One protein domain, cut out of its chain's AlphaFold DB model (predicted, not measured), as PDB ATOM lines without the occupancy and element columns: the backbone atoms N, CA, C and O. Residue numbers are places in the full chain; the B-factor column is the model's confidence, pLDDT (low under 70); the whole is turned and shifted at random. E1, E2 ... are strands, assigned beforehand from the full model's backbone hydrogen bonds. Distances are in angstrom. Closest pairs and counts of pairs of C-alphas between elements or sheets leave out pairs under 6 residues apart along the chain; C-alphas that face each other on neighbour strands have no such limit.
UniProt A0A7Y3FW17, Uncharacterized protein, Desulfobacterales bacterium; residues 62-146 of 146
ATOM      1  N   PRO A  62     240.227 145.609 205.517       80.19
ATOM      2  CA  PRO A  62     239.008 144.797 205.532       80.19
ATOM      3  C   PRO A  62     237.827 145.470 204.814       80.19
ATOM      4  O   PRO A  62     237.608 146.678 204.913       80.19
ATOM      5  N   THR A  63     236.985 144.675 204.156       86.50
ATOM      6  CA  THR A  63     235.669 145.119 203.668       86.50
ATOM      7  C   THR A  63     234.671 145.191 204.815       86.50
ATOM      8  O   THR A  63     234.759 144.401 205.751       86.50
ATOM      9  N   CYS A  64     233.702 146.106 204.758       88.25
ATOM     10  CA  CYS A  64     232.696 146.207 205.818       88.25
ATOM     11  C   CYS A  64     231.719 145.025 205.737       88.25
ATOM     12  O   CYS A  64     231.466 144.508 204.649       88.25
ATOM     13  N   ARG A  65     231.120 144.627 206.868       86.94
ATOM     14  CA  ARG A  65     230.164 143.505 206.937       86.94
ATOM     15  C   ARG A  65     228.907 143.741 206.089       86.94
ATOM     16  O   ARG A  65     228.300 142.789 205.624       86.94
ATOM     17  N   CYS A  66     228.541 145.004 205.845       86.06
ATOM     18  CA  CYS A  66     227.446 145.354 204.934       86.06
ATOM     19  C   CYS A  66     227.796 145.178 203.444       86.06
ATOM     20  O   CYS A  66     226.916 145.300 202.599       86.06
ATOM     21  N   GLY A  67     229.072 144.961 203.101       85.94
ATOM     22  CA  GLY A  67     229.550 144.828 201.723       85.94
ATOM     23  C   GLY A  67     229.572 146.125 200.902       85.94
ATOM     24  O   GLY A  67     230.056 146.110 199.773       85.94
ATOM     25  N   GLN A  68     229.082 147.246 201.443       85.69
ATOM     26  CA  GLN A  68     228.938 148.506 200.701       85.69
ATOM     27  C   GLN A  68     230.137 149.449 200.809       85.69
ATOM     28  O   GLN A  68     230.288 150.321 199.960       85.69
ATOM     29  N   THR A  69     230.976 149.288 201.833       85.38
ATOM     30  CA  THR A  69     232.144 150.148 202.064       85.38
ATOM     31  C   THR A  69     233.422 149.395 201.744       85.38
ATOM     32  O   THR A  69     233.693 148.327 202.310       85.38
ATOM     33  N   LYS A  70     234.194 149.963 200.816       80.25
ATOM     34  CA  LYS A  70     235.486 149.439 200.366       80.25
ATOM     35  C   LYS A  70     236.654 150.070 201.128       80.25
ATOM     36  O   LYS A  70     236.503 150.977 201.942       80.25
ATOM     37  N   TYR A  71     237.848 149.550 200.844       70.56
ATOM     38  CA  TYR A  71     239.124 150.120 201.271       70.56
ATOM     39  C   TYR A  71     239.182 151.636 201.032       70.56
ATOM     40  O   TYR A  71     238.885 152.088 199.930       70.56
ATOM     41  N   GLY A  72     239.612 152.402 202.038       74.88
ATOM     42  CA  GLY A  72     239.816 153.852 201.924       74.88
ATOM     43  C   GLY A  72     238.544 154.701 202.034       74.88
ATOM     44  O   GLY A  72     238.646 155.916 202.142       74.88
ATOM     45  N   GLU A  73     237.363 154.079 202.063       86.38
ATOM     46  CA  GLU A  73     236.083 154.769 202.290       86.38
ATOM     47  C   GLU A  73     235.691 154.815 203.774       86.38
ATOM     48  O   GLU A  73     234.661 155.381 204.126       86.38
ATOM     49  N   TYR A  74     236.477 154.188 204.649       88.06
ATOM     50  CA  TYR A  74     236.232 154.233 206.084       88.06
ATOM     51  C   TYR A  74     236.558 155.607 206.652       88.06
ATOM     52  O   TYR A  74     237.604 156.187 206.362       88.06
ATOM     53  N   GLU A  75     235.687 156.080 207.532       90.75
ATOM     54  CA  GLU A  75     235.935 157.286 208.304       90.75
ATOM     55  C   GLU A  75     236.889 156.958 209.449       90.75
ATOM     56  O   GLU A  75     236.593 156.125 210.313       90.75
ATOM     57  N   TYR A  76     238.047 157.612 209.449       89.12
ATOM     58  CA  TYR A  76     239.008 157.496 210.534       89.12
ATOM     59  C   TYR A  76     238.510 158.282 211.747       89.12
ATOM     60  O   TYR A  76     238.364 159.502 211.684       89.12
ATOM     61  N   ILE A  77     238.262 157.581 212.854       88.31
ATOM     62  CA  ILE A  77     237.773 158.200 214.093       88.31
ATOM     63  C   ILE A  77     238.952 158.728 214.919       88.31
ATOM     64  O   ILE A  77     238.884 159.811 215.495       88.31
ATOM     65  N   GLY A  78     240.049 157.972 214.974       81.88
ATOM     66  CA  GLY A  78     241.233 158.355 215.733       81.88
ATOM     67  C   GLY A  78     242.056 157.166 216.227       81.88
ATOM     68  O   GLY A  78     241.667 156.005 216.062       81.88
ATOM     69  N   PRO A  79     243.226 157.437 216.831       77.38
ATOM     70  CA  PRO A  79     244.019 156.425 217.502       77.38
ATOM     71  C   PRO A  79     243.502 156.232 218.930       77.38
ATOM     72  O   PRO A  79     243.366 157.197 219.687       77.38
ATOM     73  N   MET A  80     243.276 154.985 219.340       67.88
ATOM     74  CA  MET A  80     242.988 154.697 220.742       67.88
ATOM     75  C   MET A  80     244.314 154.680 221.511       67.88
ATOM     76  O   MET A  80     245.154 153.803 221.300       67.88
ATOM     77  N   LYS A  81     244.529 155.657 222.398       56.31
ATOM     78  CA  LYS A  81     245.668 155.639 223.328       56.31
ATOM     79  C   LYS A  81     245.377 154.649 224.458       56.31
ATOM     80  O   LYS A  81     244.832 155.025 225.490       56.31
ATOM     81  N   GLY A  82     245.712 153.380 224.241       52.84
ATOM     82  CA  GLY A  82     245.802 152.369 225.295       52.84
ATOM     83  C   GLY A  82     247.192 152.371 225.938       52.84
ATOM     84  O   GLY A  82     248.188 152.608 225.257       52.84
ATOM     85  N   PHE A  83     247.254 152.144 227.252       50.00
ATOM     86  CA  PHE A  83     248.502 151.979 228.002       50.00
ATOM     87  C   PHE A  83     249.349 150.850 227.383       50.00
ATOM     88  O   PHE A  83     248.852 149.740 227.230       50.00
ATOM     89  N   ALA A  84     250.620 151.149 227.087       52.53
ATOM     90  CA  ALA A  84     251.643 150.285 226.479       52.53
ATOM     91  C   ALA A  84     251.520 150.055 224.952       52.53
ATOM     92  O   ALA A  84     250.772 149.203 224.497       52.53
ATOM     93  N   GLU A  85     252.306 150.841 224.197       55.38
ATOM     94  CA  GLU A  85     252.920 150.624 222.860       55.38
ATOM     95  C   GLU A  85     252.101 150.077 221.668       55.38
ATOM     96  O   GLU A  85     252.584 150.101 220.536       55.38
ATOM     97  N   ASP A  86     250.841 149.701 221.843       66.06
ATOM     98  CA  ASP A  86     250.022 149.066 220.818       66.06
ATOM     99  C   ASP A  86     248.900 149.996 220.349       66.06
ATOM    100  O   ASP A  86     247.769 149.957 220.837       66.06
ATOM    101  N   THR A  87     249.211 150.853 219.373       76.38
ATOM    102  CA  THR A  87     248.230 151.789 218.803       76.38
ATOM    103  C   THR A  87     247.183 151.029 217.988       76.38
ATOM    104  O   THR A  87     247.485 150.460 216.936       76.38
ATOM    105  N   TRP A  88     245.942 151.039 218.467       86.12
ATOM    106  CA  TRP A  88     244.778 150.594 217.706       86.12
ATOM    107  C   TRP A  88     244.219 151.754 216.885       86.12
ATOM    108  O   TRP A  88     244.127 152.884 217.372       86.12
ATOM    109  N   TYR A  89     243.811 151.459 215.654       86.69
ATOM    110  CA  TYR A  89     243.129 152.412 214.782       86.69
ATOM    111  C   TYR A  89     241.630 152.146 214.816       86.69
ATOM    112  O   TYR A  89     241.204 151.000 214.645       86.69
ATOM    113  N   GLU A  90     240.843 153.198 215.022       90.44
ATOM    114  CA  GLU A  90     239.387 153.122 214.996       90.44
ATOM    115  C   GLU A  90     238.842 153.678 213.683       90.44
ATOM    116  O   GLU A  90     239.196 154.777 213.251       90.44
ATOM    117  N   ASN A  91     237.965 152.896 213.062       91.19
ATOM    118  CA  ASN A  91     237.376 153.184 211.766       91.19
ATOM    119  C   ASN A  91     235.860 152.986 211.826       91.19
ATOM    120  O   ASN A  91     235.376 152.034 212.444       91.19
ATOM    121  N   ARG A  92     235.108 153.847 211.143       92.25
ATOM    122  CA  ARG A  92     233.651 153.751 211.002       92.25
ATOM    123  C   ARG A  92     233.270 153.540 209.548       92.25
ATOM    124  O   ARG A  92     233.837 154.146 208.644       92.25
ATOM    125  N   CYS A  93     232.295 152.668 209.321       92.12
ATOM    126  CA  CYS A  93     231.656 152.545 208.020       92.12
ATOM    127  C   CYS A  93     230.662 153.705 207.817       92.12
ATOM    128  O   CYS A  93     229.693 153.772 208.570       92.12
ATOM    129  N   PRO A  94     230.807 154.566 206.794       92.38
ATOM    130  CA  PRO A  94     229.875 155.675 206.561       92.38
ATOM    131  C   PRO A  94     228.501 155.227 206.032       92.38
ATOM    132  O   PRO A  94     227.595 156.041 205.891       92.38
ATOM    133  N   LYS A  95     228.336 153.946 205.663       93.12
ATOM    134  CA  LYS A  95     227.084 153.412 205.093       93.12
ATOM    135  C   LYS A  95     226.195 152.723 206.118       93.12
ATOM    136  O   LYS A  95     224.982 152.863 206.057       93.12
ATOM    137  N   CYS A  96     226.788 151.951 207.028       91.25
ATOM    138  CA  CYS A  96     226.051 151.185 208.038       91.25
ATOM    139  C   CYS A  96     226.469 151.514 209.475       91.25
ATOM    140  O   CYS A  96     226.105 150.777 210.386       91.25
ATOM    141  N   GLU A  97     227.316 152.531 209.655       91.94
ATOM    142  CA  GLU A  97     227.776 153.070 210.943       91.94
ATOM    143  C   GLU A  97     228.478 152.072 211.877       91.94
ATOM    144  O   GLU A  97     228.814 152.408 213.007       91.94
ATOM    145  N   ARG A  98     228.785 150.854 211.409       91.00
ATOM    146  CA  ARG A  98     229.527 149.859 212.198       91.00
ATOM    147  C   ARG A  98     230.927 150.365 212.519       91.00
ATOM    148  O   ARG A  98     231.604 150.954 211.668       91.00
ATOM    149  N   HIS A  99     231.351 150.095 213.748       92.38
ATOM    150  CA  HIS A  99     232.648 150.489 214.275       92.38
ATOM    151  C   HIS A  99     233.621 149.320 214.217       92.38
ATOM    152  O   HIS A  99     233.304 148.205 214.630       92.38
ATOM    153  N   TYR A 100     234.834 149.597 213.757       91.25
ATOM    154  CA  TYR A 100     235.899 148.616 213.654       91.25
ATOM    155  C   TYR A 100     237.151 149.118 214.357       91.25
ATOM    156  O   TYR A 100     237.519 150.288 214.244       91.25
ATOM    157  N   LYS A 101     237.833 148.207 215.048       90.62
ATOM    158  CA  LYS A 101     239.154 148.438 215.629       90.62
ATOM    159  C   LYS A 101     240.158 147.544 214.932       90.62
ATOM    160  O   LYS A 101     239.996 146.328 214.912       90.62
ATOM    161  N   SER A 102     241.197 148.133 214.360       88.31
ATOM    162  CA  SER A 102     242.224 147.393 213.628       88.31
ATOM    163  C   SER A 102     243.597 147.568 214.259       88.31
ATOM    164  O   SER A 102     243.994 148.684 214.599       88.31
ATOM    165  N   LYS A 103     244.340 146.463 214.349       86.69
ATOM    166  CA  LYS A 103     245.739 146.426 214.774       86.69
ATOM    167  C   LYS A 103     246.508 145.434 213.912       86.69
ATOM    168  O   LYS A 103     246.264 144.227 213.958       86.69
ATOM    169  N   GLY A 104     247.465 145.944 213.138       85.25
ATOM    170  CA  GLY A 104     248.301 145.133 212.255       85.25
ATOM    171  C   GLY A 104     247.468 144.246 211.325       85.25
ATOM    172  O   GLY A 104     246.850 144.728 210.385       85.25
ATOM    173  N   LYS A 105     247.461 142.938 211.600       87.00
ATOM    174  CA  LYS A 105     246.809 141.900 210.784       87.00
ATOM    175  C   LYS A 105     245.426 141.471 211.291       87.00
ATOM    176  O   LYS A 105     244.906 140.472 210.802       87.00
ATOM    177  N   VAL A 106     244.859 142.165 212.277       88.81
ATOM    178  CA  VAL A 106     243.591 141.794 212.923       88.81
ATOM    179  C   VAL A 106     242.644 142.986 212.957       88.81
ATOM    180  O   VAL A 106     243.057 144.124 213.186       88.81
ATOM    181  N   VAL A 107     241.365 142.703 212.728       90.69
ATOM    182  CA  VAL A 107     240.257 143.652 212.749       90.69
ATOM    183  C   VAL A 107     239.153 143.067 213.617       90.69
ATOM    184  O   VAL A 107     238.690 141.948 213.388       90.69
ATOM    185  N   MET A 108     238.725 143.856 214.589       91.31
ATOM    186  CA  MET A 108     237.632 143.565 215.504       91.31
ATOM    187  C   MET A 108     236.448 144.473 215.166       91.31
ATOM    188  O   MET A 108     236.642 145.650 214.859       91.31
ATOM    189  N   GLU A 109     235.233 143.953 215.241       91.38
ATOM    190  CA  GLU A 109     234.007 144.748 215.212       91.38
ATOM    191  C   GLU A 109     233.636 145.156 216.641       91.38
ATOM    192  O   GLU A 109     233.638 144.323 217.546       91.38
ATOM    193  N   CYS A 110     233.340 146.438 216.849       91.62
ATOM    194  CA  CYS A 110     232.867 146.960 218.123       91.62
ATOM    195  C   CYS A 110     231.338 146.989 218.113       91.62
ATOM    196  O   CYS A 110     230.733 147.720 217.327       91.62
ATOM    197  N   GLN A 111     230.731 146.196 218.990       91.00
ATOM    198  CA  GLN A 111     229.292 146.180 219.222       91.00
ATOM    199  C   GLN A 111     228.838 147.426 219.997       91.00
ATOM    200  O   GLN A 111     229.653 148.183 220.536       91.00
ATOM    201  N   ALA A 112     227.522 147.649 220.046       86.62
ATOM    202  CA  ALA A 112     226.919 148.800 220.724       86.62
ATOM    203  C   ALA A 112     227.137 148.799 222.250       86.62
ATOM    204  O   ALA A 112     227.167 149.860 222.867       86.62
ATOM    205  N   ASP A 113     227.324 147.623 222.848       88.75
ATOM    206  CA  ASP A 113     227.682 147.426 224.259       88.75
ATOM    207  C   ASP A 113     229.182 147.648 224.547       88.75
ATOM    208  O   ASP A 113     229.615 147.586 225.697       88.75
ATOM    209  N   GLY A 114     229.983 147.926 223.512       87.06
ATOM    210  CA  GLY A 114     231.432 148.083 223.600       87.06
ATOM    211  C   GLY A 114     232.216 146.771 223.497       87.06
ATOM    212  O   GLY A 114     233.448 146.802 223.543       87.06
ATOM    213  N   THR A 115     231.551 145.623 223.331       89.94
ATOM    214  CA  THR A 115     232.220 144.333 223.141       89.94
ATOM    215  C   THR A 115     232.940 144.279 221.792       89.94
ATOM    216  O   THR A 115     232.426 144.721 220.765       89.94
ATOM    217  N   LEU A 116     234.156 143.721 221.790       89.44
ATOM    218  CA  LEU A 116     234.968 143.528 220.590       89.44
ATOM    219  C   LEU A 116     234.862 142.082 220.109       89.44
ATOM    220  O   LEU A 116     235.284 141.167 220.812       89.44
ATOM    221  N   ILE A 117     234.353 141.888 218.896       90.12
ATOM    222  CA  ILE A 117     234.204 140.568 218.273       90.12
ATOM    223  C   ILE A 117     235.223 140.434 217.136       90.12
ATOM    224  O   ILE A 117     235.343 141.362 216.329       90.12
ATOM    225  N   PRO A 118     235.970 139.318 217.039       90.81
ATOM    226  CA  PRO A 118     236.835 139.058 215.894       90.81
ATOM    227  C   PRO A 118     236.043 139.133 214.592       90.81
ATOM    228  O   PRO A 118     235.008 138.489 214.449       90.81
ATOM    229  N   TYR A 119     236.520 139.938 213.645       89.62
ATOM    230  CA  TYR A 119     235.825 140.133 212.377       89.62
ATOM    231  C   TYR A 119     236.651 139.660 211.192       89.62
ATOM    232  O   TYR A 119     236.187 138.843 210.397       89.62
ATOM    233  N   MET A 120     237.875 140.168 211.048       90.06
ATOM    234  CA  MET A 120     238.755 139.770 209.955       90.06
ATOM    235  C   MET A 120     240.201 139.668 210.409       90.06
ATOM    236  O   MET A 120     240.677 140.440 211.241       90.06
ATOM    237  N   ARG A 121     240.931 138.746 209.786       90.56
ATOM    238  CA  ARG A 121     242.373 138.593 209.974       90.56
ATOM    239  C   ARG A 121     243.083 138.362 208.652       90.56
ATOM    240  O   ARG A 121     242.519 137.789 207.718       90.56
ATOM    241  N   VAL A 122     244.339 138.777 208.570       87.75
ATOM    242  CA  VAL A 122     245.189 138.476 207.417       87.75
ATOM    243  C   VAL A 122     245.651 137.024 207.520       87.75
ATOM    244  O   VAL A 122     246.326 136.637 208.471       87.75
ATOM    245  N   SER A 123     245.292 136.216 206.528       85.44
ATOM    246  CA  SER A 123     245.763 134.834 206.384       85.44
ATOM    247  C   SER A 123     247.282 134.751 206.183       85.44
ATOM    248  O   SER A 123     247.939 135.738 205.848       85.44
ATOM    249  N   GLN A 124     247.845 133.541 206.283       81.94
ATOM    250  CA  GLN A 124     249.255 133.276 205.946       81.94
ATOM    251  C   GLN A 124     249.645 133.754 204.533       81.94
ATOM    252  O   GLN A 124     250.792 134.115 204.288       81.94
ATOM    253  N   TRP A 125     248.670 133.826 203.621       81.12
ATOM    254  CA  TRP A 125     248.851 134.260 202.236       81.12
ATOM    255  C   TRP A 125     248.667 135.769 202.025       81.12
ATOM    256  O   TRP A 125     248.739 136.240 200.887       81.12
ATOM    257  N   GLY A 126     248.435 136.540 203.091       78.31
ATOM    258  CA  GLY A 126     248.277 137.994 203.014       78.31
ATOM    259  C   GLY A 126     246.875 138.468 202.622       78.31
ATOM    260  O   GLY A 126     246.691 139.659 202.406       78.31
ATOM    261  N   ARG A 127     245.887 137.568 202.518       82.69
ATOM    262  CA  ARG A 127     244.493 137.919 202.200       82.69
ATOM    263  C   ARG A 127     243.672 138.067 203.476       82.69
ATOM    264  O   ARG A 127     243.756 137.184 204.333       82.69
ATOM    265  N   TRP A 128     242.857 139.115 203.568       84.94
ATOM    266  CA  TRP A 128     241.843 139.231 204.613       84.94
ATOM    267  C   TRP A 128     240.833 138.090 204.505       84.94
ATOM    268  O   TRP A 128     240.286 137.819 203.436       84.94
ATOM    269  N   GLN A 129     240.607 137.414 205.620       87.31
ATOM    270  CA  GLN A 129     239.591 136.385 205.773       87.31
ATOM    271  C   GLN A 129     238.667 136.801 206.905       87.31
ATOM    272  O   GLN A 129     239.143 137.342 207.906       87.31
ATOM    273  N   HIS A 130     237.370 136.548 206.739       85.00
ATOM    274  CA  HIS A 130     236.439 136.641 207.853       85.00
ATOM    275  C   HIS A 130     236.856 135.633 208.915       85.00
ATOM    276  O   HIS A 130     237.113 134.466 208.608       85.00
ATOM    277  N   ASP A 131     236.982 136.106 210.148       80.06
ATOM    278  CA  ASP A 131     237.101 135.211 211.282       80.06
ATOM    279  C   ASP A 131     235.689 134.668 211.507       80.06
ATOM    280  O   ASP A 131     234.798 135.400 211.928       80.06
ATOM    281  N   ASN A 132     235.454 133.402 211.153       62.56
ATOM    282  CA  ASN A 132     234.157 132.728 211.326       62.56
ATOM    283  C   ASN A 132     233.831 132.464 212.809       62.56
ATOM    284  O   ASN A 132     233.051 131.572 213.124       62.56
ATOM    285  N   ALA A 133     234.424 133.230 213.725       54.00
ATOM    286  CA  ALA A 133     233.965 133.354 215.095       54.00
ATOM    287  C   ALA A 133     232.681 134.198 215.096       54.00
ATOM    288  O   ALA A 133     232.615 135.285 215.664       54.00
ATOM    289  N   GLU A 134     231.655 133.712 214.403       48.09
ATOM    290  CA  GLU A 134     230.298 134.079 214.756       48.09
ATOM    291  C   GLU A 134     230.124 133.622 216.212       48.09
ATOM    292  O   GLU A 134     230.375 132.449 216.506       48.09
ATOM    293  N   PRO A 135     229.773 134.503 217.167       47.34
ATOM    294  CA  PRO A 135     229.129 133.986 218.359       47.34
ATOM    295  C   PRO A 135     227.888 133.259 217.849       47.34
ATOM    296  O   PRO A 135     227.134 133.844 217.074       47.34
ATOM    297  N   ASP A 136     227.721 131.991 218.221       42.62
ATOM    298  CA  ASP A 136     226.507 131.217 217.976       42.62
ATOM    299  C   ASP A 136     225.296 132.059 218.414       42.62
ATOM    300  O   ASP A 136     224.876 132.039 219.570       42.62
ATOM    301  N   THR A 137     224.699 132.825 217.499       47.53
ATOM    302  CA  THR A 137     223.419 133.510 217.710       47.53
ATOM    303  C   THR A 137     222.273 132.522 217.523       47.53
ATOM    304  O   THR A 137     221.193 132.869 217.054       47.53
ATOM    305  N   ALA A 138     222.488 131.275 217.941       42.25
ATOM    306  CA  ALA A 138     221.457 130.277 218.150       42.25
ATOM    307  C   ALA A 138     220.663 130.559 219.440       42.25
ATOM    308  O   ALA A 138     220.190 129.629 220.071       42.25
ATOM    309  N   VAL A 139     220.517 131.817 219.870       48.91
ATOM    310  CA  VAL A 139     219.547 132.255 220.881       48.91
ATOM    311  C   VAL A 139     219.253 133.735 220.605       48.91
ATOM    312  O   VAL A 139     220.151 134.486 220.245       48.91
ATOM    313  N   VAL A 140     218.012 134.166 220.828       50.06
ATOM    314  CA  VAL A 140     217.491 135.542 220.681       50.06
ATOM    315  C   VAL A 140     216.968 135.912 219.282       50.06
ATOM    316  O   VAL A 140     217.187 137.005 218.773       50.06
ATOM    317  N   ALA A 141     216.150 135.035 218.701       44.94
ATOM    318  CA  ALA A 141     215.014 135.469 217.889       44.94
ATOM    319  C   ALA A 141     213.734 135.231 218.699       44.94
ATOM    320  O   ALA A 141     213.056 134.235 218.492       44.94
ATOM    321  N   ASP A 142     213.477 136.097 219.682       45.81
ATOM    322  CA  ASP A 142     212.117 136.363 220.169       45.81
ATOM    323  C   ASP A 142     212.123 137.549 221.141       45.81
ATOM    324  O   ASP A 142     212.193 137.372 222.355       45.81
ATOM    325  N   ARG A 143     212.074 138.780 220.614       37.56
ATOM    326  CA  ARG A 143     211.304 139.872 221.233       37.56
ATOM    327  C   ARG A 143     210.791 140.816 220.141       37.56
ATOM    328  O   ARG A 143     211.606 141.338 219.381       37.56
ATOM    329  N   PRO A 144     209.472 141.053 220.055       48.12
ATOM    330  CA  PRO A 144     208.924 142.084 219.191       48.12
ATOM    331  C   PRO A 144     209.306 143.467 219.730       48.12
ATOM    332  O   PRO A 144     209.263 143.716 220.936       48.12
ATOM    333  N   TYR A 145     209.677 144.361 218.817       45.78
ATOM    334  CA  TYR A 145     209.770 145.787 219.095       45.78
ATOM    335  C   TYR A 145     208.350 146.327 219.318       45.78
ATOM    336  O   TYR A 145     207.486 146.155 218.455       45.78
ATOM    337  N   HIS A 146     208.123 146.925 220.488       46.69
ATOM    338  CA  HIS A 146     206.988 147.806 220.762       46.69
ATOM    339  C   HIS A 146     207.352 149.243 220.403       46.69
ATOM    340  O   HIS A 146     208.518 149.623 220.662       46.69
TER     341      HIS A 146
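This is residues 62 to 146 of the 146 residues of an uncharacterized protein of Desulfobacterales bacterium (UniProt A0A7Y3FW17). Little of the printed part is regular: one strongly twisted sheet of six strands makes the body, residues 62 to 74 loop over one face, and residues 136 to 146 stick out as a tail. The 85 residues hold no named helix; E1 to E6 form an all-strand meander, each strand the antiparallel neighbour of the one before, with 31 residues in strands. The whole is only just loose, close to compact, radius of gyration of the C-alphas 14.4 A, spans 44 by 29 by 27 A.

Edge strand E1, residues 75 to 80, forms a hairpin with E2, residues 88 to 92, at 154 degrees; N 77 and O 90, 3.0 A, are within hydrogen-bond range. E3, residues 99 to 103, and E4, residues 106 to 110, form another, with N 101 and O 108 at 2.8 A. So do E5, residues 116 to 122, and edge strand E6, residues 128 to 130, with N 121 and O 129 at 3.0 A.

E1, 14.5 A long, begins at C-alpha 75 (235.935, 157.286, 208.304). E5 measures 17.4 A. E6 ends at C-alpha 130 (236.439, 136.641, 207.853).

The printed part has no cut and no long link. Residues 80 to 86 and 132 to 146 have pLDDT under 70.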